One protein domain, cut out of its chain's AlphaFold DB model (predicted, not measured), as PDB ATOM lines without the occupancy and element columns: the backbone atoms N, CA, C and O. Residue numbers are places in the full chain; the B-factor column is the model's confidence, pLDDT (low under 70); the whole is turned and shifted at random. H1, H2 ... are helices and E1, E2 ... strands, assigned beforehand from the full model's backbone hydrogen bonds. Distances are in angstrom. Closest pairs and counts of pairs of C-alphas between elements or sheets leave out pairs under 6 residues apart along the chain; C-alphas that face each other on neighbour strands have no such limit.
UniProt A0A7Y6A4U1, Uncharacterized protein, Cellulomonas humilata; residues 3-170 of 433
ATOM      1  N   TRP A   3     200.913 213.240 166.722       50.69
ATOM      2  CA  TRP A   3     200.848 214.578 167.306       50.69
ATOM      3  C   TRP A   3     200.399 214.475 168.757       50.69
ATOM      4  O   TRP A   3     199.317 213.948 169.024       50.69
ATOM      5  N   ILE A   4     201.203 214.996 169.681       53.28
ATOM      6  CA  ILE A   4     200.788 215.168 171.074       53.28
ATOM      7  C   ILE A   4     200.963 216.640 171.430       53.28
ATOM      8  O   ILE A   4     202.072 217.174 171.366       53.28
ATOM      9  N   SER A   5     199.859 217.294 171.784       52.31
ATOM     10  CA  SER A   5     199.852 218.674 172.266       52.31
ATOM     11  C   SER A   5     199.424 218.704 173.729       52.31
ATOM     12  O   SER A   5     198.328 218.237 174.052       52.31
ATOM     13  N   ALA A   6     200.245 219.299 174.590       54.69
ATOM     14  CA  ALA A   6     199.818 219.763 175.906       54.69
ATOM     15  C   ALA A   6     199.625 221.283 175.815       54.69
ATOM     16  O   ALA A   6     200.594 221.993 175.546       54.69
ATOM     17  N   THR A   7     198.394 221.777 175.972       53.88
ATOM     18  CA  THR A   7     198.081 223.216 175.897       53.88
ATOM     19  C   THR A   7     197.468 223.724 177.193       53.88
ATOM     20  O   THR A   7     196.565 223.089 177.733       53.88
ATOM     21  N   THR A   8     197.967 224.862 177.681       50.81
ATOM     22  CA  THR A   8     197.466 225.561 178.876       50.81
ATOM     23  C   THR A   8     196.319 226.523 178.575       50.81
ATOM     24  O   THR A   8     195.655 226.946 179.517       50.81
ATOM     25  N   ASP A   9     196.042 226.832 177.298       53.25
ATOM     26  CA  ASP A   9     194.925 227.700 176.901       53.25
ATOM     27  C   ASP A   9     194.474 227.459 175.440       53.25
ATOM     28  O   ASP A   9     195.267 227.547 174.499       53.25
ATOM     29  N   ALA A  10     193.193 227.131 175.229       48.22
ATOM     30  CA  ALA A  10     192.714 226.467 174.006       48.22
ATOM     31  C   ALA A  10     192.254 227.398 172.853       48.22
ATOM     32  O   ALA A  10     191.979 226.911 171.754       48.22
ATOM     33  N   GLY A  11     192.141 228.715 173.076       52.09
ATOM     34  CA  GLY A  11     191.397 229.635 172.193       52.09
ATOM     35  C   GLY A  11     192.142 230.157 170.953       52.09
ATOM     36  O   GLY A  11     191.781 229.824 169.828       52.09
ATOM     37  N   GLU A  12     193.168 230.996 171.135       53.25
ATOM     38  CA  GLU A  12     193.876 231.674 170.022       53.25
ATOM     39  C   GLU A  12     195.121 230.925 169.532       53.25
ATOM     40  O   GLU A  12     195.476 230.975 168.355       53.25
ATOM     41  N   ALA A  13     195.746 230.152 170.417       57.50
ATOM     42  CA  ALA A  13     196.910 229.327 170.122       57.50
ATOM     43  C   ALA A  13     196.674 228.332 168.963       57.50
ATOM     44  O   ALA A  13     197.568 228.051 168.163       57.50
ATOM     45  N   SER A  14     195.447 227.826 168.833       62.78
ATOM     46  CA  SER A  14     195.104 226.692 167.970       62.78
ATOM     47  C   SER A  14     195.382 226.921 166.474       62.78
ATOM     48  O   SER A  14     195.831 226.005 165.780       62.78
ATOM     49  N   ALA A  15     195.180 228.140 165.955       70.25
ATOM     50  CA  ALA A  15     195.302 228.407 164.519       70.25
ATOM     51  C   ALA A  15     196.766 228.469 164.044       70.25
ATOM     52  O   ALA A  15     197.136 227.764 163.099       70.25
ATOM     53  N   SER A  16     197.602 229.262 164.722       67.19
ATOM     54  CA  SER A  16     199.028 229.402 164.395       67.19
ATOM     55  C   SER A  16     199.779 228.094 164.620       67.19
ATOM     56  O   SER A  16     200.580 227.689 163.781       67.19
ATOM     57  N   ILE A  17     199.447 227.356 165.681       70.50
ATOM     58  CA  ILE A  17     200.041 226.041 165.951       70.50
ATOM     59  C   ILE A  17     199.564 225.014 164.951       70.50
ATOM     60  O   ILE A  17     200.370 224.228 164.478       70.50
ATOM     61  N   GLY A  18     198.281 225.007 164.594       73.75
ATOM     62  CA  GLY A  18     197.768 224.107 163.570       73.75
ATOM     63  C   GLY A  18     198.438 224.343 162.214       73.75
ATOM     64  O   GLY A  18     198.700 223.393 161.476       73.75
ATOM     65  N   ALA A  19     198.739 225.595 161.860       74.81
ATOM     66  CA  ALA A  19     199.540 225.918 160.677       74.81
ATOM     67  C   ALA A  19     200.983 225.412 160.822       74.81
ATOM     68  O   ALA A  19     201.448 224.660 159.967       74.81
ATOM     69  N   MET A  20     201.634 225.733 161.938       72.25
ATOM     70  CA  MET A  20     203.005 225.331 162.259       72.25
ATOM     71  C   MET A  20     203.190 223.812 162.230       72.25
ATOM     72  O   MET A  20     204.081 223.282 161.576       72.25
ATOM     73  N   ALA A  21     202.276 223.109 162.887       72.31
ATOM     74  CA  ALA A  21     202.154 221.669 162.904       72.31
ATOM     75  C   ALA A  21     202.111 221.103 161.485       72.31
ATOM     76  O   ALA A  21     202.952 220.296 161.111       72.31
ATOM     77  N   ARG A  22     201.182 221.576 160.651       78.31
ATOM     78  CA  ARG A  22     201.050 221.098 159.267       78.31
ATOM     79  C   ARG A  22     202.305 221.340 158.434       78.31
ATOM     80  O   ARG A  22     202.665 220.496 157.618       78.31
ATOM     81  N   ILE A  23     202.972 222.471 158.639       77.62
ATOM     82  CA  ILE A  23     204.223 222.787 157.952       77.62
ATOM     83  C   ILE A  23     205.325 221.814 158.384       77.62
ATOM     84  O   ILE A  23     205.994 221.222 157.532       77.62
ATOM     85  N   LEU A  24     205.484 221.611 159.693       73.00
ATOM     86  CA  LEU A  24     206.454 220.669 160.242       73.00
ATOM     87  C   LEU A  24     206.149 219.240 159.767       73.00
ATOM     88  O   LEU A  24     207.060 218.562 159.313       73.00
ATOM     89  N   ASP A  25     204.885 218.813 159.745       74.38
ATOM     90  CA  ASP A  25     204.440 217.513 159.210       74.38
ATOM     91  C   ASP A  25     204.871 217.306 157.748       74.38
ATOM     92  O   ASP A  25     205.483 216.293 157.381       74.38
ATOM     93  N   ALA A  26     204.595 218.306 156.905       78.44
ATOM     94  CA  ALA A  26     204.911 218.273 155.483       78.44
ATOM     95  C   ALA A  26     206.425 218.179 155.241       78.44
ATOM     96  O   ALA A  26     206.879 217.479 154.330       78.44
ATOM     97  N   ARG A  27     207.226 218.844 156.079       77.00
ATOM     98  CA  ARG A  27     208.692 218.828 155.989       77.00
ATOM     99  C   ARG A  27     209.313 217.581 156.586       77.00
ATOM    100  O   ARG A  27     210.222 217.024 155.978       77.00
ATOM    101  N   MET A  28     208.788 217.077 157.695       72.50
ATOM    102  CA  MET A  28     209.217 215.794 158.253       72.50
ATOM    103  C   MET A  28     208.959 214.652 157.263       72.50
ATOM    104  O   MET A  28     209.805 213.774 157.092       72.50
ATOM    105  N   SER A  29     207.860 214.722 156.507       72.75
ATOM    106  CA  SER A  29     207.599 213.803 155.394       72.75
ATOM    107  C   SER A  29     208.653 213.897 154.281       72.75
ATOM    108  O   SER A  29     209.016 212.878 153.694       72.75
ATOM    109  N   TYR A  30     209.187 215.088 153.997       72.75
ATOM    110  CA  TYR A  30     210.305 215.259 153.062       72.75
ATOM    111  C   TYR A  30     211.612 214.685 153.626       72.75
ATOM    112  O   TYR A  30     212.290 213.921 152.940       72.75
ATOM    113  N   LEU A  31     211.922 214.976 154.889       69.12
ATOM    114  CA  LEU A  31     213.133 214.520 155.576       69.12
ATOM    115  C   LEU A  31     213.223 213.002 155.718       69.12
ATOM    116  O   LEU A  31     214.322 212.458 155.635       69.12
ATOM    117  N   SER A  32     212.089 212.306 155.842       67.62
ATOM    118  CA  SER A  32     212.051 210.836 155.838       67.62
ATOM    119  C   SER A  32     212.691 210.209 154.588       67.62
ATOM    120  O   SER A  32     213.139 209.066 154.621       67.62
ATOM    121  N   LYS A  33     212.789 210.971 153.488       68.75
ATOM    122  CA  LYS A  33     213.417 210.547 152.227       68.75
ATOM    123  C   LYS A  33     214.933 210.760 152.195       68.75
ATOM    124  O   LYS A  33     215.581 210.272 151.277       68.75
ATOM    125  N   VAL A  34     215.478 211.503 153.157       63.91
ATOM    126  CA  VAL A  34     216.897 211.897 153.241       63.91
ATOM    127  C   VAL A  34     217.617 211.130 154.360       63.91
ATOM    128  O   VAL A  34     218.801 211.336 154.606       63.91
ATOM    129  N   ILE A  35     216.919 210.211 155.035       63.78
ATOM    130  CA  ILE A  35     217.497 209.392 156.100       63.78
ATOM    131  C   ILE A  35     218.557 208.468 155.487       63.78
ATOM    132  O   ILE A  35     218.233 207.689 154.583       63.78
ATOM    133  N   PRO A  36     219.820 208.540 155.943       61.22
ATOM    134  CA  PRO A  36     220.861 207.664 155.442       61.22
ATOM    135  C   PRO A  36     220.547 206.192 155.774       61.22
ATOM    136  O   PRO A  36     219.788 205.906 156.702       61.22
ATOM    137  N   PRO A  37     221.144 205.226 155.052       56.78
ATOM    138  CA  PRO A  37     220.900 203.794 155.263       56.78
ATOM    139  C   PRO A  37     221.208 203.289 156.682       56.78
ATOM    140  O   PRO A  37     220.713 202.237 157.075       56.78
ATOM    141  N   ASP A  38     222.019 204.026 157.445       57.19
ATOM    142  CA  ASP A  38     222.326 203.740 158.851       57.19
ATOM    143  C   ASP A  38     221.175 204.103 159.814       57.19
ATOM    144  O   ASP A  38     221.251 203.813 161.010       57.19
ATOM    145  N   GLY A  39     220.099 204.713 159.302       56.72
ATOM    146  CA  GLY A  39     218.926 205.133 160.064       56.72
ATOM    147  C   GLY A  39     219.172 206.341 160.973       56.72
ATOM    148  O   GLY A  39     218.292 206.694 161.762       56.72
ATOM    149  N   GLY A  40     220.353 206.963 160.899       62.47
ATOM    150  CA  GLY A  40     220.749 208.091 161.732       62.47
ATOM    151  C   GLY A  40     220.352 209.421 161.102       62.47
ATOM    152  O   GLY A  40     220.856 209.799 160.050       62.47
ATOM    153  N   LEU A  41     219.476 210.178 161.758       67.94
ATOM    154  CA  LEU A  41     219.106 211.507 161.278       67.94
ATOM    155  C   LEU A  41     220.151 212.532 161.727       67.94
ATOM    156  O   LEU A  41     220.412 212.693 162.920       67.94
ATOM    157  N   ARG A  42     220.773 213.230 160.771       77.25
ATOM    158  CA  ARG A  42     221.732 214.296 161.078       77.25
ATOM    159  C   ARG A  42     220.969 215.542 161.503       77.25
ATOM    160  O   ARG A  42     220.127 216.046 160.765       77.25
ATOM    161  N   LYS A  43     221.296 216.062 162.687       84.88
ATOM    162  CA  LYS A  43     220.642 217.247 163.262       84.88
ATOM    163  C   LYS A  43     220.659 218.434 162.302       84.88
ATOM    164  O   LYS A  43     219.628 219.055 162.089       84.88
ATOM    165  N   ASN A  44     221.806 218.681 161.673       84.12
ATOM    166  CA  ASN A  44     221.983 219.790 160.738       84.12
ATOM    167  C   ASN A  44     221.092 219.667 159.498       84.12
ATOM    168  O   ASN A  44     220.566 220.675 159.047       84.12
ATOM    169  N   ASP A  45     220.866 218.454 158.984       81.88
ATOM    170  CA  ASP A  45     219.997 218.243 157.820       81.88
ATOM    171  C   ASP A  45     218.536 218.539 158.179       81.88
ATOM    172  O   ASP A  45     217.797 219.130 157.393       81.88
ATOM    173  N   LEU A  46     218.127 218.176 159.402       80.12
ATOM    174  CA  LEU A  46     216.797 218.498 159.906       80.12
ATOM    175  C   LEU A  46     216.630 220.006 160.108       80.12
ATOM    176  O   LEU A  46     215.627 220.559 159.676       80.12
ATOM    177  N   LEU A  47     217.621 220.677 160.698       85.75
ATOM    178  CA  LEU A  47     217.607 222.132 160.868       85.75
ATOM    179  C   LEU A  47     217.592 222.870 159.523       85.75
ATOM    180  O   LEU A  47     216.809 223.799 159.355       85.75
ATOM    181  N   ALA A  48     218.367 222.408 158.541       83.75
ATOM    182  CA  ALA A  48     218.369 222.970 157.191       83.75
ATOM    183  C   ALA A  48     217.015 222.801 156.478       83.75
ATOM    184  O   ALA A  48     216.622 223.642 155.678       83.75
ATOM    185  N   ALA A  49     216.259 221.744 156.774       78.50
ATOM    186  CA  ALA A  49     214.902 221.585 156.246       78.50
ATOM    187  C   ALA A  49     213.845 222.431 156.980       78.50
ATOM    188  O   ALA A  49     212.713 222.535 156.498       78.50
ATOM    189  N   LEU A  50     214.200 223.011 158.131       76.94
ATOM    190  CA  LEU A  50     213.363 223.923 158.913       76.94
ATOM    191  C   LEU A  50     213.642 225.409 158.615       76.94
ATOM    192  O   LEU A  50     212.947 226.262 159.150       76.94
ATOM    193  N   GLU A  51     214.621 225.730 157.766       71.31
ATOM    194  CA  GLU A  51     215.093 227.096 157.495       71.31
ATOM    195  C   GLU A  51     214.033 228.065 156.875       71.31
ATOM    196  O   GLU A  51     212.951 227.640 156.461       71.31
ATOM    197  N   PRO A  52     214.285 229.394 156.857       55.91
ATOM    198  CA  PRO A  52     213.394 230.438 157.400       55.91
ATOM    199  C   PRO A  52     212.088 230.774 156.659       55.91
ATOM    200  O   PRO A  52     211.219 231.392 157.260       55.91
ATOM    201  N   ASP A  53     211.871 230.346 155.418       61.19
ATOM    202  CA  ASP A  53     210.589 230.623 154.735       61.19
ATOM    203  C   ASP A  53     209.513 229.582 155.053       61.19
ATOM    204  O   ASP A  53     208.357 229.676 154.632       61.19
ATOM    205  N   THR A  54     209.894 228.544 155.792       61.94
ATOM    206  CA  THR A  54     209.075 227.349 155.923       61.94
ATOM    207  C   THR A  54     207.846 227.593 156.785       61.94
ATOM    208  O   THR A  54     206.766 227.139 156.423       61.94
ATOM    209  N   LEU A  55     207.993 228.351 157.873       67.38
ATOM    210  CA  LEU A  55     206.941 228.603 158.865       67.38
ATOM    211  C   LEU A  55     206.196 229.932 158.643       67.38
ATOM    212  O   LEU A  55     205.363 230.312 159.462       67.38
ATOM    213  N   GLY A  56     206.486 230.636 157.543       78.31
ATOM    214  CA  GLY A  56     205.975 231.988 157.285       78.31
ATOM    215  C   GLY A  56     206.657 233.083 158.116       78.31
ATOM    216  O   GLY A  56     206.252 234.239 158.043       78.31
ATOM    217  N   GLU A  57     207.685 232.729 158.885       84.31
ATOM    218  CA  GLU A  57     208.519 233.641 159.663       84.31
ATOM    219  C   GLU A  57     209.936 233.065 159.822       84.31
ATOM    220  O   GLU A  57     210.093 231.838 159.867       84.31
ATOM    221  N   PRO A  58     210.963 233.923 159.946       88.25
ATOM    222  CA  PRO A  58     212.336 233.467 160.057       88.25
ATOM    223  C   PRO A  58     212.575 232.739 161.379       88.25
ATOM    224  O   PRO A  58     212.262 233.246 162.454       88.25
ATOM    225  N   LEU A  59     213.191 231.564 161.290       89.50
ATOM    226  CA  LEU A  59     213.743 230.851 162.434       89.50
ATOM    227  C   LEU A  59     215.205 231.234 162.616       89.50
ATOM    228  O   LEU A  59     215.991 231.155 161.674       89.50
ATOM    229  N   THR A  60     215.578 231.613 163.832       92.69
ATOM    230  CA  THR A  60     216.953 231.985 164.175       92.69
ATOM    231  C   THR A  60     217.448 231.168 165.359       92.69
ATOM    232  O   THR A  60     216.644 230.824 166.225       92.69
ATOM    233  N   PRO A  61     218.754 230.885 165.471       93.50
ATOM    234  CA  PRO A  61     219.313 230.345 166.705       93.50
ATOM    235  C   PRO A  61     218.938 231.216 167.921       93.50
ATOM    236  O   PRO A  61     218.793 232.431 167.767       93.50
ATOM    237  N   PRO A  62     218.827 230.647 169.134       91.31
ATOM    238  CA  PRO A  62     218.397 231.349 170.358       91.31
ATOM    239  C   PRO A  62     219.345 232.465 170.861       91.31
ATOM    240  O   PRO A  62     219.150 232.982 171.960       91.31
ATOM    241  N   GLY A  63     220.375 232.840 170.096       91.12
ATOM    242  CA  GLY A  63     221.354 233.865 170.465       91.12
ATOM    243  C   GLY A  63     222.155 233.505 171.720       91.12
ATOM    244  O   GLY A  63     222.514 232.347 171.922       91.12
ATOM    245  N   ASP A  64     222.400 234.497 172.578       90.38
ATOM    246  CA  ASP A  64     223.198 234.368 173.809       90.38
ATOM    247  C   ASP A  64     222.403 233.813 175.010       90.38
ATOM    248  O   ASP A  64     222.796 233.975 176.168       90.38
ATOM    249  N   HIS A  65     221.254 233.174 174.770       87.31
ATOM    250  CA  HIS A  65     220.443 232.614 175.845       87.31
ATOM    251  C   HIS A  65     221.237 231.549 176.640       87.31
ATOM    252  O   HIS A  65     221.901 230.709 176.028       87.31
ATOM    253  N   PRO A  66     221.141 231.485 177.987       78.75
ATOM    254  CA  PRO A  66     221.919 230.541 178.806       78.75
ATOM    255  C   PRO A  66     221.742 229.061 178.435       78.75
ATOM    256  O   PRO A  66     222.598 228.228 178.733       78.75
ATOM    257  N   PHE A  67     220.633 228.741 177.765       81.19
ATOM    258  CA  PHE A  67     220.293 227.404 177.278       81.19
ATOM    259  C   PHE A  67     220.312 227.291 175.747       81.19
ATOM    260  O   PHE A  67     219.632 226.437 175.171       81.19
ATOM    261  N   ALA A  68     221.081 228.148 175.072       83.38
ATOM    262  CA  ALA A  68     221.209 228.162 173.615       83.38
ATOM    263  C   ALA A  68     221.739 226.845 173.025       83.38
ATOM    264  O   ALA A  68     221.593 226.593 171.838       83.38
ATOM    265  N   ASN A  69     222.339 225.980 173.844       84.38
ATOM    266  CA  ASN A  69     222.800 224.656 173.434       84.38
ATOM    267  C   ASN A  69     221.696 223.578 173.442       84.38
ATOM    268  O   ASN A  69     221.951 222.460 172.995       84.38
ATOM    269  N   VAL A  70     220.513 223.876 173.992       90.38
ATOM    270  CA  VAL A  70     219.395 222.921 174.120       90.38
ATOM    271  C   VAL A  70     218.244 223.257 173.168       90.38
ATOM    272  O   VAL A  70     217.542 222.360 172.694       90.38
ATOM    273  N   LEU A  71     218.056 224.544 172.872       94.06
ATOM    274  CA  LEU A  71     217.155 225.023 171.827       94.06
ATOM    275  C   LEU A  71     217.942 225.213 170.536       94.06
ATOM    276  O   LEU A  71     219.039 225.754 170.563       94.06
ATOM    277  N   ASP A  72     217.375 224.799 169.412       93.56
ATOM    278  CA  ASP A  72     218.054 224.924 168.125       93.56
ATOM    279  C   ASP A  72     217.629 226.168 167.368       93.56
ATOM    280  O   ASP A  72     218.459 226.855 166.779       93.56
ATOM    281  N   LEU A  73     216.327 226.450 167.385       93.44
ATOM    282  CA  LEU A  73     215.728 227.554 166.654       93.44
ATOM    283  C   LEU A  73     214.658 228.215 167.513       93.44
ATOM    284  O   LEU A  73     213.984 227.554 168.302       93.44
ATOM    285  N   VAL A  74     214.486 229.514 167.331       93.38
ATOM    286  CA  VAL A  74     213.444 230.334 167.941       93.38
ATOM    287  C   VAL A  74     212.831 231.207 166.852       93.38
ATOM    288  O   VAL A  74     213.533 231.663 165.947       93.38
ATOM    289  N   SER A  75     211.524 231.419 166.928       91.06
ATOM    290  CA  SER A  75     210.774 232.266 166.011       91.06
ATOM    291  C   SER A  75     210.313 233.569 166.680       91.06
ATOM    292  O   SER A  75     210.085 233.588 167.896       91.06
ATOM    293  N   PRO A  76     210.122 234.658 165.912       90.25
ATOM    294  CA  PRO A  76     209.549 235.906 166.414       90.25
ATOM    295  C   PRO A  76     208.157 235.747 167.040       90.25
ATOM    296  O   PRO A  76     207.841 236.470 167.984       90.25
ATOM    297  N   SER A  77     207.336 234.803 166.564       87.25
ATOM    298  CA  SER A  77     206.023 234.503 167.161       87.25
ATOM    299  C   SER A  77     206.088 233.755 168.500       87.25
ATOM    300  O   SER A  77     205.051 233.503 169.118       87.25
ATOM    301  N   GLY A  78     207.288 233.418 168.976       91.69
ATOM    302  CA  GLY A  78     207.497 232.784 170.272       91.69
ATOM    303  C   GLY A  78     207.465 231.258 170.243       91.69
ATOM    304  O   GLY A  78     207.161 230.633 171.259       91.69
ATOM    305  N   MET A  79     207.779 230.631 169.111       91.44
ATOM    306  CA  MET A  79     208.044 229.194 169.052       91.44
ATOM    307  C   MET A  79     209.533 228.932 169.275       91.44
ATOM    308  O   MET A  79     210.368 229.555 168.630       91.44
ATOM    309  N   ALA A  80     209.878 227.966 170.118       94.12
ATOM    310  CA  ALA A  80     211.206 227.369 170.161       94.12
ATOM    311  C   ALA A  80     211.155 225.937 169.626       94.12
ATOM    312  O   ALA A  80     210.223 225.190 169.918       94.12
ATOM    313  N   ILE A  81     212.169 225.531 168.873       93.12
ATOM    314  CA  ILE A  81     212.314 224.177 168.341       93.12
ATOM    315  C   ILE A  81     213.561 223.547 168.947       93.12
ATOM    316  O   ILE A  81     214.633 224.153 168.967       93.12
ATOM    317  N   SER A  82     213.420 222.311 169.415       93.88
ATOM    318  CA  SER A  82     214.532 221.481 169.857       93.88
ATOM    319  C   SER A  82     214.493 220.137 169.140       93.88
ATOM    320  O   SER A  82     213.540 219.360 169.266       93.88
ATOM    321  N   VAL A  83     215.538 219.870 168.368       91.56
ATOM    322  CA  VAL A  83     215.728 218.672 167.564       91.56
ATOM    323  C   VAL A  83     216.571 217.669 168.327       91.56
ATOM    324  O   VAL A  83     217.764 217.851 168.583       91.56
ATOM    325  N   GLN A  84     215.946 216.538 168.607       89.62
ATOM    326  CA  GLN A  84     216.542 215.430 169.315       89.62
ATOM    327  C   GLN A  84     216.930 214.367 168.283       89.62
ATOM    328  O   GLN A  84     216.080 213.704 167.697       89.62
ATOM    329  N   THR A  85     218.225 214.205 168.018       78.44
ATOM    330  CA  THR A  85     218.744 213.237 167.022       78.44
ATOM    331  C   THR A  85     219.313 211.964 167.650       78.44
ATOM    332  O   THR A  85     219.986 211.173 166.995       78.44
ATOM    333  N   GLY A  86     219.020 211.719 168.930       70.94
ATOM    334  CA  GLY A  86     219.542 210.560 169.649       70.94
ATOM    335  C   GLY A  86     218.869 210.314 170.997       70.94
ATOM    336  O   GLY A  86     217.679 210.018 171.055       70.94
ATOM    337  N   ARG A  87     219.656 210.401 172.080       62.25
ATOM    338  CA  ARG A  87     219.346 210.059 173.487       62.25
ATOM    339  C   ARG A  87     218.215 210.876 174.146       62.25
ATOM    340  O   ARG A  87     218.228 211.028 175.364       62.25
ATOM    341  N   ALA A  88     217.204 211.325 173.404       56.91
ATOM    342  CA  ALA A  88     216.068 212.103 173.908       56.91
ATOM    343  C   ALA A  88     215.458 211.499 175.188       56.91
ATOM    344  O   ALA A  88     215.135 212.214 176.130       56.91
ATOM    345  N   LYS A  89     215.377 210.161 175.240       50.78
ATOM    346  CA  LYS A  89     214.860 209.397 176.382       50.78
ATOM    347  C   LYS A  89     215.832 209.258 177.562       50.78
ATOM    348  O   LYS A  89     215.382 209.108 178.688       50.78
ATOM    349  N   SER A  90     217.148 209.224 177.338       55.38
ATOM    350  CA  SER A  90     218.122 208.920 178.405       55.38
ATOM    351  C   SER A  90     218.869 210.134 178.950       55.38
ATOM    352  O   SER A  90     219.524 210.006 179.978       55.38
ATOM    353  N   ASN A  91     218.815 211.278 178.265       58.31
ATOM    354  CA  ASN A  91     219.627 212.449 178.607       58.31
ATOM    355  C   ASN A  91     218.834 213.616 179.205       58.31
ATOM    356  O   ASN A  91     219.412 214.674 179.428       58.31
ATOM    357  N   ASN A  92     217.530 213.460 179.451       80.25
ATOM    358  CA  ASN A  92     216.651 214.554 179.882       80.25
ATOM    359  C   ASN A  92     216.663 215.775 178.934       80.25
ATOM    360  O   ASN A  92     216.128 216.816 179.292       80.25
ATOM    361  N   GLU A  93     217.240 215.673 177.728       86.31
ATOM    362  CA  GLU A  93     217.409 216.800 176.799       86.31
ATOM    363  C   GLU A  93     216.063 217.409 176.396       86.31
ATOM    364  O   GLU A  93     215.939 218.627 176.346       86.31
ATOM    365  N   ALA A  94     215.026 216.586 176.221       90.81
ATOM    366  CA  ALA A  94     213.669 217.065 175.968       90.81
ATOM    367  C   ALA A  94     213.092 217.881 177.142       90.81
ATOM    368  O   ALA A  94     212.475 218.920 176.928       90.81
ATOM    369  N   ILE A  95     213.324 217.443 178.386       92.06
ATOM    370  CA  ILE A  95     212.901 218.171 179.595       92.06
ATOM    371  C   ILE A  95     213.673 219.490 179.694       92.06
ATOM    372  O   ILE A  95     213.080 220.541 179.930       92.06
ATOM    373  N   LEU A  96     214.989 219.449 179.470       91.94
ATOM    374  CA  LEU A  96     215.839 220.636 179.465       91.94
ATOM    375  C   LEU A  96     215.416 221.624 178.374       91.94
ATOM    376  O   LEU A  96     215.426 222.820 178.633       91.94
ATOM    377  N   ALA A  97     214.998 221.155 177.197       94.56
ATOM    378  CA  ALA A  97     214.485 222.009 176.128       94.56
ATOM    379  C   ALA A  97     213.182 222.709 176.531       94.56
ATOM    380  O   ALA A  97     213.011 223.896 176.265       94.56
ATOM    381  N   VAL A  98     212.280 222.003 177.219       94.62
ATOM    382  CA  VAL A  98     211.048 222.598 177.758       94.62
ATOM    383  C   VAL A  98     211.367 223.670 178.797       94.62
ATOM    384  O   VAL A  98     210.826 224.768 178.717       94.62
ATOM    385  N   LEU A  99     212.272 223.386 179.737       93.94
ATOM    386  CA  LEU A  99     212.706 224.360 180.745       93.94
ATOM    387  C   LEU A  99     213.410 225.566 180.107       93.94
ATOM    388  O   LEU A  99     213.126 226.704 180.468       93.94
ATOM    389  N   ALA A 100     214.273 225.323 179.119       94.38
ATOM    390  CA  ALA A 100     214.953 226.360 178.354       94.38
ATOM    391  C   ALA A 100     213.953 227.271 177.634       94.38
ATOM    392  O   ALA A 100     214.060 228.492 177.738       94.38
ATOM    393  N   GLY A 101     212.961 226.689 176.956       94.88
ATOM    394  CA  GLY A 101     211.889 227.441 176.312       94.88
ATOM    395  C   GLY A 101     211.070 228.243 177.318       94.88
ATOM    396  O   GLY A 101     210.858 229.428 177.108       94.88
ATOM    397  N   ALA A 102     210.690 227.640 178.447       94.19
ATOM    398  CA  ALA A 102     209.946 228.323 179.508       94.19
ATOM    399  C   ALA A 102     210.728 229.479 180.159       94.19
ATOM    400  O   ALA A 102     210.118 230.406 180.682       94.19
ATOM    401  N   SER A 103     212.063 229.428 180.149       93.94
ATOM    402  CA  SER A 103     212.918 230.515 180.647       93.94
ATOM    403  C   SER A 103     213.165 231.631 179.626       93.94
ATOM    404  O   SER A 103     213.647 232.701 179.995       93.94
ATOM    405  N   HIS A 104     212.848 231.399 178.349       94.50
ATOM    406  CA  HIS A 104     213.137 232.349 177.286       94.50
ATOM    407  C   HIS A 104     212.020 233.414 177.198       94.50
ATOM    408  O   HIS A 104     210.877 233.061 176.911       94.50
ATOM    409  N   PRO A 105     212.313 234.727 177.345       92.62
ATOM    410  CA  PRO A 105     211.297 235.777 177.561       92.62
ATOM    411  C   PRO A 105     210.200 235.898 176.495       92.62
ATOM    412  O   PRO A 105     209.103 236.389 176.763       92.62
ATOM    413  N   HIS A 106     210.513 235.495 175.265       93.06
ATOM    414  CA  HIS A 106     209.610 235.588 174.118       93.06
ATOM    415  C   HIS A 106     209.021 234.244 173.687       93.06
ATOM    416  O   HIS A 106     208.174 234.224 172.801       93.06
ATOM    417  N   VAL A 107     209.449 233.128 174.283       94.25
ATOM    418  CA  VAL A 107     208.970 231.801 173.886       94.25
ATOM    419  C   VAL A 107     207.701 231.473 174.660       94.25
ATOM    420  O   VAL A 107     207.653 231.537 175.880       94.25
ATOM    421  N   ARG A 108     206.658 231.112 173.920       93.25
ATOM    422  CA  ARG A 108     205.359 230.658 174.424       93.25
ATOM    423  C   ARG A 108     205.093 229.199 174.075       93.25
ATOM    424  O   ARG A 108     204.273 228.558 174.723       93.25
ATOM    425  N   TRP A 109     205.791 228.666 173.079       92.19
ATOM    426  CA  TRP A 109     205.631 227.295 172.618       92.19
ATOM    427  C   TRP A 109     206.970 226.599 172.459       92.19
ATOM    428  O   TRP A 109     207.929 227.198 171.984       92.19
ATOM    429  N   VAL A 110     207.019 225.312 172.799       93.94
ATOM    430  CA  VAL A 110     208.190 224.466 172.539       93.94
ATOM    431  C   VAL A 110     207.785 223.291 171.661       93.94
ATOM    432  O   VAL A 110     206.927 222.500 172.047       93.94
ATOM    433  N   ALA A 111     208.422 223.149 170.501       92.50
ATOM    434  CA  ALA A 111     208.318 221.989 169.628       92.50
ATOM    435  C   ALA A 111     209.527 221.061 169.821       92.50
ATOM    436  O   ALA A 111     210.666 221.409 169.510       92.50
ATOM    437  N   LEU A 112     209.267 219.855 170.316       92.69
ATOM    438  CA  LEU A 112     210.244 218.786 170.473       92.69
ATOM    439  C   LEU A 112     210.179 217.866 169.255       92.69
ATOM    440  O   LEU A 112     209.166 217.203 169.047       92.69
ATOM    441  N   VAL A 113     211.253 217.792 168.470       90.44
ATOM    442  CA  VAL A 113     211.345 216.906 167.299       90.44
ATOM    443  C   VAL A 113     212.148 215.663 167.670       90.44
ATOM    444  O   VAL A 113     213.343 215.756 167.934       90.44
ATOM    445  N   LEU A 114     211.497 214.499 167.713       88.31
ATOM    446  CA  LEU A 114     212.022 213.240 168.250       88.31
ATOM    447  C   LEU A 114     212.003 212.116 167.201       88.31
ATOM    448  O   LEU A 114     211.048 212.041 166.424       88.31
ATOM    449  N   PRO A 115     212.962 211.171 167.216       85.88
ATOM    450  CA  PRO A 115     212.834 209.939 166.448       85.88
ATOM    451  C   PRO A 115     211.718 209.078 167.033       85.88
ATOM    452  O   PRO A 115     211.589 208.980 168.255       85.88
ATOM    453  N   ASP A 116     210.974 208.372 166.186       85.19
ATOM    454  CA  ASP A 116     209.959 207.407 166.619       85.19
ATOM    455  C   ASP A 116     210.554 206.356 167.546       85.19
ATOM    456  O   ASP A 116     210.044 206.116 168.644       85.19
ATOM    457  N   ARG A 117     211.706 205.799 167.159       83.06
ATOM    458  CA  ARG A 117     212.420 204.803 167.955       83.06
ATOM    459  C   ARG A 117     213.842 205.234 168.248       83.06
ATOM    460  O   ARG A 117     214.572 205.684 167.373       83.06
ATOM    461  N   TYR A 118     214.260 204.975 169.478       80.44
ATOM    462  CA  TYR A 118     215.640 205.085 169.911       80.44
ATOM    463  C   TYR A 118     216.048 203.816 170.662       80.44
ATOM    464  O   TYR A 118     215.373 203.391 171.609       80.44
ATOM    465  N   LYS A 119     217.146 203.186 170.214       76.38
ATOM    466  CA  LYS A 119     217.662 201.906 170.745       76.38
ATOM    467  C   LYS A 119     216.566 200.839 170.900       76.38
ATOM    468  O   LYS A 119     216.443 200.199 171.937       76.38
ATOM    469  N   GLY A 120     215.722 200.699 169.877       77.94
ATOM    470  CA  GLY A 120     214.643 199.706 169.840       77.94
ATOM    471  C   GLY A 120     213.383 200.063 170.640       77.94
ATOM    472  O   GLY A 120     212.369 199.385 170.482       77.94
ATOM    473  N   SER A 121     213.375 201.138 171.431       77.88
ATOM    474  CA  SER A 121     212.188 201.582 172.181       77.88
ATOM    475  C   SER A 121     211.537 202.806 171.543       77.88
ATOM    476  O   SER A 121     212.247 203.630 170.973       77.88
ATOM    477  N   SER A 122     210.210 202.934 171.639       84.94
ATOM    478  CA  SER A 122     209.526 204.156 171.196       84.94
ATOM    479  C   SER A 122     209.911 205.336 172.098       84.94
ATOM    480  O   SER A 122     209.929 205.206 173.329       84.94
ATOM    481  N   THR A 123     210.263 206.467 171.489       86.44
ATOM    482  CA  THR A 123     210.755 207.657 172.198       86.44
ATOM    483  C   THR A 123     209.604 208.501 172.732       86.44
ATOM    484  O   THR A 123     209.636 208.929 173.888       86.44
ATOM    485  N   ALA A 124     208.574 208.709 171.909       87.62
ATOM    486  CA  ALA A 124     207.514 209.676 172.177       87.62
ATOM    487  C   ALA A 124     206.727 209.397 173.466       87.62
ATOM    488  O   ALA A 124     206.623 210.316 174.275       87.62
ATOM    489  N   PRO A 125     206.277 208.157 173.760       87.62
ATOM    490  CA  PRO A 125     205.533 207.886 174.991       87.62
ATOM    491  C   PRO A 125     206.353 208.134 176.263       87.62
ATOM    492  O   PRO A 125     205.798 208.454 177.310       87.62
ATOM    493  N   SER A 126     207.680 207.964 176.190       85.88
ATOM    494  CA  SER A 126     208.560 208.245 177.326       85.88
ATOM    495  C   SER A 126     208.691 209.747 177.542       85.88
ATOM    496  O   SER A 126     208.434 210.218 178.642       85.88
ATOM    497  N   VAL A 127     209.018 210.494 176.482       89.25
ATOM    498  CA  VAL A 127     209.170 211.952 176.566       89.25
ATOM    499  C   VAL A 127     207.853 212.619 176.959       89.25
ATOM    500  O   VAL A 127     207.857 213.508 177.801       89.25
ATOM    501  N   GLU A 128     206.721 212.161 176.425       89.31
ATOM    502  CA  GLU A 128     205.401 212.658 176.820       89.31
ATOM    503  C   GLU A 128     205.149 212.454 178.317       89.31
ATOM    504  O   GLU A 128     204.709 213.377 179.003       89.31
ATOM    505  N   ARG A 129     205.433 211.255 178.840       88.12
ATOM    506  CA  ARG A 129     205.281 210.961 180.268       88.12
ATOM    507  C   ARG A 129     206.149 211.886 181.117       88.12
ATOM    508  O   ARG A 129     205.663 212.403 182.121       88.12
ATOM    509  N   ASP A 130     207.394 212.103 180.710       88.81
ATOM    510  CA  ASP A 130     208.350 212.927 181.446       88.81
ATOM    511  C   ASP A 130     207.945 214.410 181.430       88.81
ATOM    512  O   ASP A 130     207.910 215.055 182.480       88.81
ATOM    513  N   VAL A 131     207.539 214.936 180.270       89.69
ATOM    514  CA  VAL A 131     207.004 216.300 180.128       89.69
ATOM    515  C   VAL A 131     205.722 216.470 180.941       89.69
ATOM    516  O   VAL A 131     205.567 217.464 181.647       89.69
ATOM    517  N   ARG A 132     204.815 215.490 180.909       88.00
ATOM    518  CA  ARG A 132     203.593 215.509 181.720       88.00
ATOM    519  C   ARG A 132     203.921 215.545 183.206       88.00
ATOM    520  O   ARG A 132     203.368 216.374 183.919       88.00
ATOM    521  N   SER A 133     204.841 214.690 183.653       88.31
ATOM    522  CA  SER A 133     205.307 214.681 185.039       88.31
ATOM    523  C   SER A 133     205.866 216.045 185.437       88.31
ATOM    524  O   SER A 133     205.517 216.536 186.509       88.31
ATOM    525  N   LEU A 134     206.677 216.679 184.577       88.62
ATOM    526  CA  LEU A 134     207.212 218.026 184.799       88.62
ATOM    527  C   LEU A 134     206.088 219.059 184.961       88.62
ATOM    528  O   LEU A 134     206.066 219.772 185.958       88.62
ATOM    529  N   VAL A 135     205.143 219.107 184.018       87.06
ATOM    530  CA  VAL A 135     204.026 220.073 184.018       87.06
ATOM    531  C   VAL A 135     203.136 219.914 185.255       87.06
ATOM    532  O   VAL A 135     202.629 220.901 185.777       87.06
ATOM    533  N   THR A 136     202.952 218.689 185.753       86.31
ATOM    534  CA  THR A 136     202.131 218.420 186.948       86.31
ATOM    535  C   THR A 136     202.908 218.474 188.266       86.31
ATOM    536  O   THR A 136     202.333 218.219 189.325       86.31
ATOM    537  N   SER A 137     204.217 218.740 188.232       86.69
ATOM    538  CA  SER A 137     205.049 218.742 189.437       86.69
ATOM    539  C   SER A 137     204.764 219.957 190.316       86.69
ATOM    540  O   SER A 137     204.703 221.093 189.852       86.69
ATOM    541  N   VAL A 138     204.637 219.721 191.623       85.69
ATOM    542  CA  VAL A 138     204.458 220.790 192.612       85.69
ATOM    543  C   VAL A 138     205.671 221.720 192.592       85.69
ATOM    544  O   VAL A 138     206.808 221.262 192.668       85.69
ATOM    545  N   GLY A 139     205.420 223.027 192.510       86.00
ATOM    546  CA  GLY A 139     206.467 224.052 192.486       86.00
ATOM    547  C   GLY A 139     207.071 224.320 191.107       86.00
ATOM    548  O   GLY A 139     207.897 225.219 190.986       86.00
ATOM    549  N   VAL A 140     206.648 223.601 190.062       85.50
ATOM    550  CA  VAL A 140     207.036 223.901 188.679       85.50
ATOM    551  C   VAL A 140     205.962 224.779 188.045       85.50
ATOM    552  O   VAL A 140     204.790 224.423 188.009       85.50
ATOM    553  N   THR A 141     206.363 225.944 187.542       87.44
ATOM    554  CA  THR A 141     205.522 226.801 186.698       87.44
ATOM    555  C   THR A 141     206.271 227.037 185.399       87.44
ATOM    556  O   THR A 141     207.400 227.521 185.420       87.44
ATOM    557  N   LEU A 142     205.666 226.656 184.278       90.00
ATOM    558  CA  LEU A 142     206.227 226.886 182.951       90.00
ATOM    559  C   LEU A 142     205.486 228.066 182.328       90.00
ATOM    560  O   LEU A 142     204.269 227.984 182.168       90.00
ATOM    561  N   ASP A 143     206.200 229.130 181.957       92.06
ATOM    562  CA  ASP A 143     205.615 230.262 181.221       92.06
ATOM    563  C   ASP A 143     205.444 229.926 179.727       92.06
ATOM    564  O   ASP A 143     205.944 230.603 178.833       92.06
ATOM    565  N   LEU A 144     204.762 228.810 179.459       92.06
ATOM    566  CA  LEU A 144     204.477 228.290 178.129       92.06
ATOM    567  C   LEU A 144     202.965 228.149 177.947       92.06
ATOM    568  O   LEU A 144     202.252 227.631 178.809       92.06
ATOM    569  N   THR A 145     202.481 228.548 176.778       90.31
ATOM    570  CA  THR A 145     201.118 228.272 176.315       90.31
ATOM    571  C   THR A 145     200.968 226.807 175.879       90.31
ATOM    572  O   THR A 145     199.879 226.229 175.947       90.31
ATOM    573  N   GLY A 146     202.066 226.159 175.478       89.00
ATOM    574  CA  GLY A 146     202.081 224.708 175.368       89.00
ATOM    575  C   GLY A 146     203.340 224.088 174.782       89.00
ATOM    576  O   GLY A 146     204.329 224.749 174.454       89.00
ATOM    577  N   ILE A 147     203.294 222.762 174.700       92.12
ATOM    578  CA  ILE A 147     204.401 221.910 174.271       92.12
ATOM    579  C   ILE A 147     203.883 220.966 173.193       92.12
ATOM    580  O   ILE A 147     202.855 220.301 173.358       92.12
ATOM    581  N   LEU A 148     204.617 220.914 172.089       90.50
ATOM    582  CA  LEU A 148     204.328 220.110 170.919       90.50
ATOM    583  C   LEU A 148     205.381 219.009 170.795       90.50
ATOM    584  O   LEU A 148     206.570 219.298 170.703       90.50
ATOM    585  N   VAL A 149     204.954 217.748 170.767       90.12
ATOM    586  CA  VAL A 149     205.852 216.611 170.529       90.12
ATOM    587  C   VAL A 149     205.637 216.088 169.117       90.12
ATOM    588  O   VAL A 149     204.543 215.641 168.768       90.12
ATOM    589  N   LEU A 150     206.700 216.148 168.319       87.19
ATOM    590  CA  LEU A 150     206.749 215.738 166.924       87.19
ATOM    591  C   LEU A 150     207.616 214.507 166.786       87.19
ATOM    592  O   LEU A 150     208.761 214.490 167.229       87.19
ATOM    593  N   VAL A 151     207.069 213.483 166.148       86.12
ATOM    594  CA  VAL A 151     207.723 212.184 166.034       86.12
ATOM    595  C   VAL A 151     207.968 211.867 164.572       86.12
ATOM    596  O   VAL A 151     207.020 211.846 163.785       86.12
ATOM    597  N   TYR A 152     209.216 211.588 164.209       81.50
ATOM    598  CA  TYR A 152     209.563 211.173 162.854       81.50
ATOM    599  C   TYR A 152     209.899 209.692 162.778       81.50
ATOM    600  O   TYR A 152     210.686 209.168 163.563       81.50
ATOM    601  N   GLU A 153     209.321 209.004 161.802       79.06
ATOM    602  CA  GLU A 153     209.634 207.602 161.548       79.06
ATOM    603  C   GLU A 153     210.900 207.501 160.696       79.06
ATOM    604  O   GLU A 153     210.985 208.056 159.603       79.06
ATOM    605  N   GLY A 154     211.899 206.785 161.221       63.09
ATOM    606  CA  GLY A 154     213.188 206.585 160.558       63.09
ATOM    607  C   GLY A 154     213.179 205.550 159.429       63.09
ATOM    608  O   GLY A 154     214.185 205.368 158.751       63.09
ATOM    609  N   SER A 155     212.079 204.819 159.246       52.97
ATOM    610  CA  SER A 155     212.028 203.668 158.347       52.97
ATOM    611  C   SER A 155     211.382 203.999 157.009       52.97
ATOM    612  O   SER A 155     210.203 204.349 156.945       52.97
ATOM    613  N   ALA A 156     212.115 203.743 155.926       43.34
ATOM    614  CA  ALA A 156     211.512 203.470 154.631       43.34
ATOM    615  C   ALA A 156     210.465 202.342 154.782       43.34
ATOM    616  O   ALA A 156     210.791 201.224 155.170       43.34
ATOM    617  N   LEU A 157     209.202 202.667 154.486       37.75
ATOM    618  CA  LEU A 157     208.042 201.770 154.400       37.75
ATOM    619  C   LEU A 157     207.706 200.906 155.638       37.75
ATOM    620  O   LEU A 157     207.973 199.708 155.672       37.75
ATOM    621  N   ARG A 158     206.857 201.443 156.523       33.81
ATOM    622  CA  ARG A 158     205.607 200.758 156.904       33.81
ATOM    623  C   ARG A 158     204.483 201.780 157.011       33.81
ATOM    624  O   ARG A 158     204.461 202.607 157.906       33.81
ATOM    625  N   ARG A 159     203.530 201.715 156.081       33.44
ATOM    626  CA  ARG A 159     202.295 202.497 156.145       33.44
ATOM    627  C   ARG A 159     201.379 201.816 157.165       33.44
ATOM    628  O   ARG A 159     200.700 200.852 156.828       33.44
ATOM    629  N   THR A 160     201.415 202.256 158.417       33.31
ATOM    630  CA  THR A 160     200.374 201.931 159.399       33.31
ATOM    631  C   THR A 160     199.405 203.100 159.488       33.31
ATOM    632  O   THR A 160     199.774 204.179 159.945       33.31
ATOM    633  N   ASP A 161     198.169 202.872 159.037       31.20
ATOM    634  CA  ASP A 161     197.026 203.757 159.274       31.20
ATOM    635  C   ASP A 161     196.832 203.927 160.785       31.20
ATOM    636  O   ASP A 161     196.323 203.042 161.473       31.20
ATOM    637  N   SER A 162     197.277 205.055 161.330       34.84
ATOM    638  CA  SER A 162     196.933 205.459 162.692       34.84
ATOM    639  C   SER A 162     196.868 206.977 162.780       34.84
ATOM    640  O   SER A 162     197.780 207.655 163.237       34.84
ATOM    641  N   ASP A 163     195.739 207.514 162.329       34.47
ATOM    642  CA  ASP A 163     195.363 208.905 162.558       34.47
ATOM    643  C   ASP A 163     194.806 209.017 163.993       34.47
ATOM    644  O   ASP A 163     193.600 208.969 164.237       34.47
ATOM    645  N   ARG A 164     195.700 209.032 164.991       41.28
ATOM    646  CA  ARG A 164     195.348 209.257 166.403       41.28
ATOM    647  C   ARG A 164     195.772 210.663 166.809       41.28
ATOM    648  O   ARG A 164     196.951 210.921 167.039       41.28
ATOM    649  N   ARG A 165     194.792 211.562 166.933       43.00
ATOM    650  CA  ARG A 165     194.956 212.872 167.576       43.00
ATOM    651  C   ARG A 165     194.694 212.735 169.072       43.00
ATOM    652  O   ARG A 165     193.655 212.209 169.468       43.00
ATOM    653  N   THR A 166     195.608 213.228 169.901       42.56
ATOM    654  CA  THR A 166     195.387 213.362 171.345       42.56
ATOM    655  C   THR A 166     195.680 214.801 171.745       42.56
ATOM    656  O   THR A 166     196.835 215.206 171.849       42.56
ATOM    657  N   THR A 167     194.617 215.581 171.931       40.41
ATOM    658  CA  THR A 167     194.691 216.929 172.502       40.41
ATOM    659  C   THR A 167     194.584 216.804 174.013       40.41
ATOM    660  O   THR A 167     193.658 216.156 174.502       40.41
ATOM    661  N   LEU A 168     195.524 217.397 174.749       40.66
ATOM    662  CA  LEU A 168     195.500 217.394 176.202       40.66
ATOM    663  C   LEU A 168     195.259 218.798 176.751       40.66
ATOM    664  O   LEU A 168     196.067 219.701 176.533       40.66
ATOM    665  N   ASP A 169     194.150 218.936 177.469       40.41
ATOM    666  CA  ASP A 169     193.764 220.131 178.213       40.41
ATOM    667  C   ASP A 169     194.497 220.137 179.565       40.41
ATOM    668  O   ASP A 169     194.259 219.264 180.406       40.41
ATOM    669  N   VAL A 170     195.432 221.071 179.762       40.75
ATOM    670  CA  VAL A 170     196.035 221.340 181.080       40.75
ATOM    671  C   VAL A 170     195.326 222.526 181.728       40.75
ATOM    672  O   VAL A 170     195.885 223.606 181.897       40.75
TER     673      VAL A 170
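AT A GLANCE: This is residues 3 to 170 of the 433 residues of an uncharacterized protein of Cellulomonas humilata (UniProt A0A7Y6A4U1). A twisted five-stranded sheet makes the middle layer, with the long helix H1 along one face and H3 and H4 side by side over the other; short H2 is on H1's side, near the E2 edge. A long loop, residues 153 to 164, swings out from E4 before E5 returns to the opposite edge. The printed part has 168 residues in the order E1 H1 H2 E2 H3 E3 H4 E4 E5; the mixed sheet runs E2 E3 E4 E1 E5. The class is mixed, helices and strands, though under half of the residues are in named elements. The whole is compact, radius of gyration of the C-alphas 15.1 A, and rounded, spanning 43 by 32 by 30 A.

HOW THE PARTS SIT: Begin with the sheet, twisted, its C-alphas up to 4.2 A off the best plane. Look first at E3, residues 109 to 115, parallel to E2, residues 79 to 83, with N 82 and O 111 at 2.9 A, and to E4, residues 146 to 152, with N 112 and O 148 at 2.8 A. Antiparallel to E4 is E1, residues 3 to 7, with N 147 and O 6 at 2.9 A; E5, residues 165 to 169, is parallel to E1, with N 168 and O 5 at 3.0 A. H1, residues 13 to 31, lies over E3 and E4 at a height of 9.2 A. On the opposite face, H3, residues 93 to 103, lies over E2 and E3 at 8.9 A, and H4, residues 124 to 135, over E4 at 9.5 A. H3 and H4 touch, the C-alphas of Ile 95 and Val 131 being closest at 6.2 A. With residues 27 to 31 alone, H1 only just touches H2, residues 43 to 49, with 3 pairs of C-alphas within 8 A, the closest Arg 27 and Ala 49 at 6.8 A. E2, H3, E3 and E3, H4, E4 are strand-helix-strand units, parallel neighbours with a helix between, each with a right-handed crossover. In the four helices every O i to N i+4 pair is within hydrogen-bond range.

IN THESE COORDINATES: Find C-alpha 109 at (205.631, 227.295, 172.618); E3 runs 19.8 A from there, and E4 19.9 A. H1 runs 26.3 A from C-alpha 13 at (196.910, 229.327, 170.122), H4 16.1 A and H3 14.9 A. E5 ends at C-alpha 169, (193.764, 220.131, 178.213).

THE WHOLE: The C-alphas of Pro 37 and Gly 139 are farthest apart, 44.8 A. The printed part has no cut. The long links are H1 to H2, H2 to E2 and E4 to E5; residues 157 to 162 stand free. Mean pLDDT of the printed part is 76.0, and residues 3 to 14 and 154 to 170 are among those under 70.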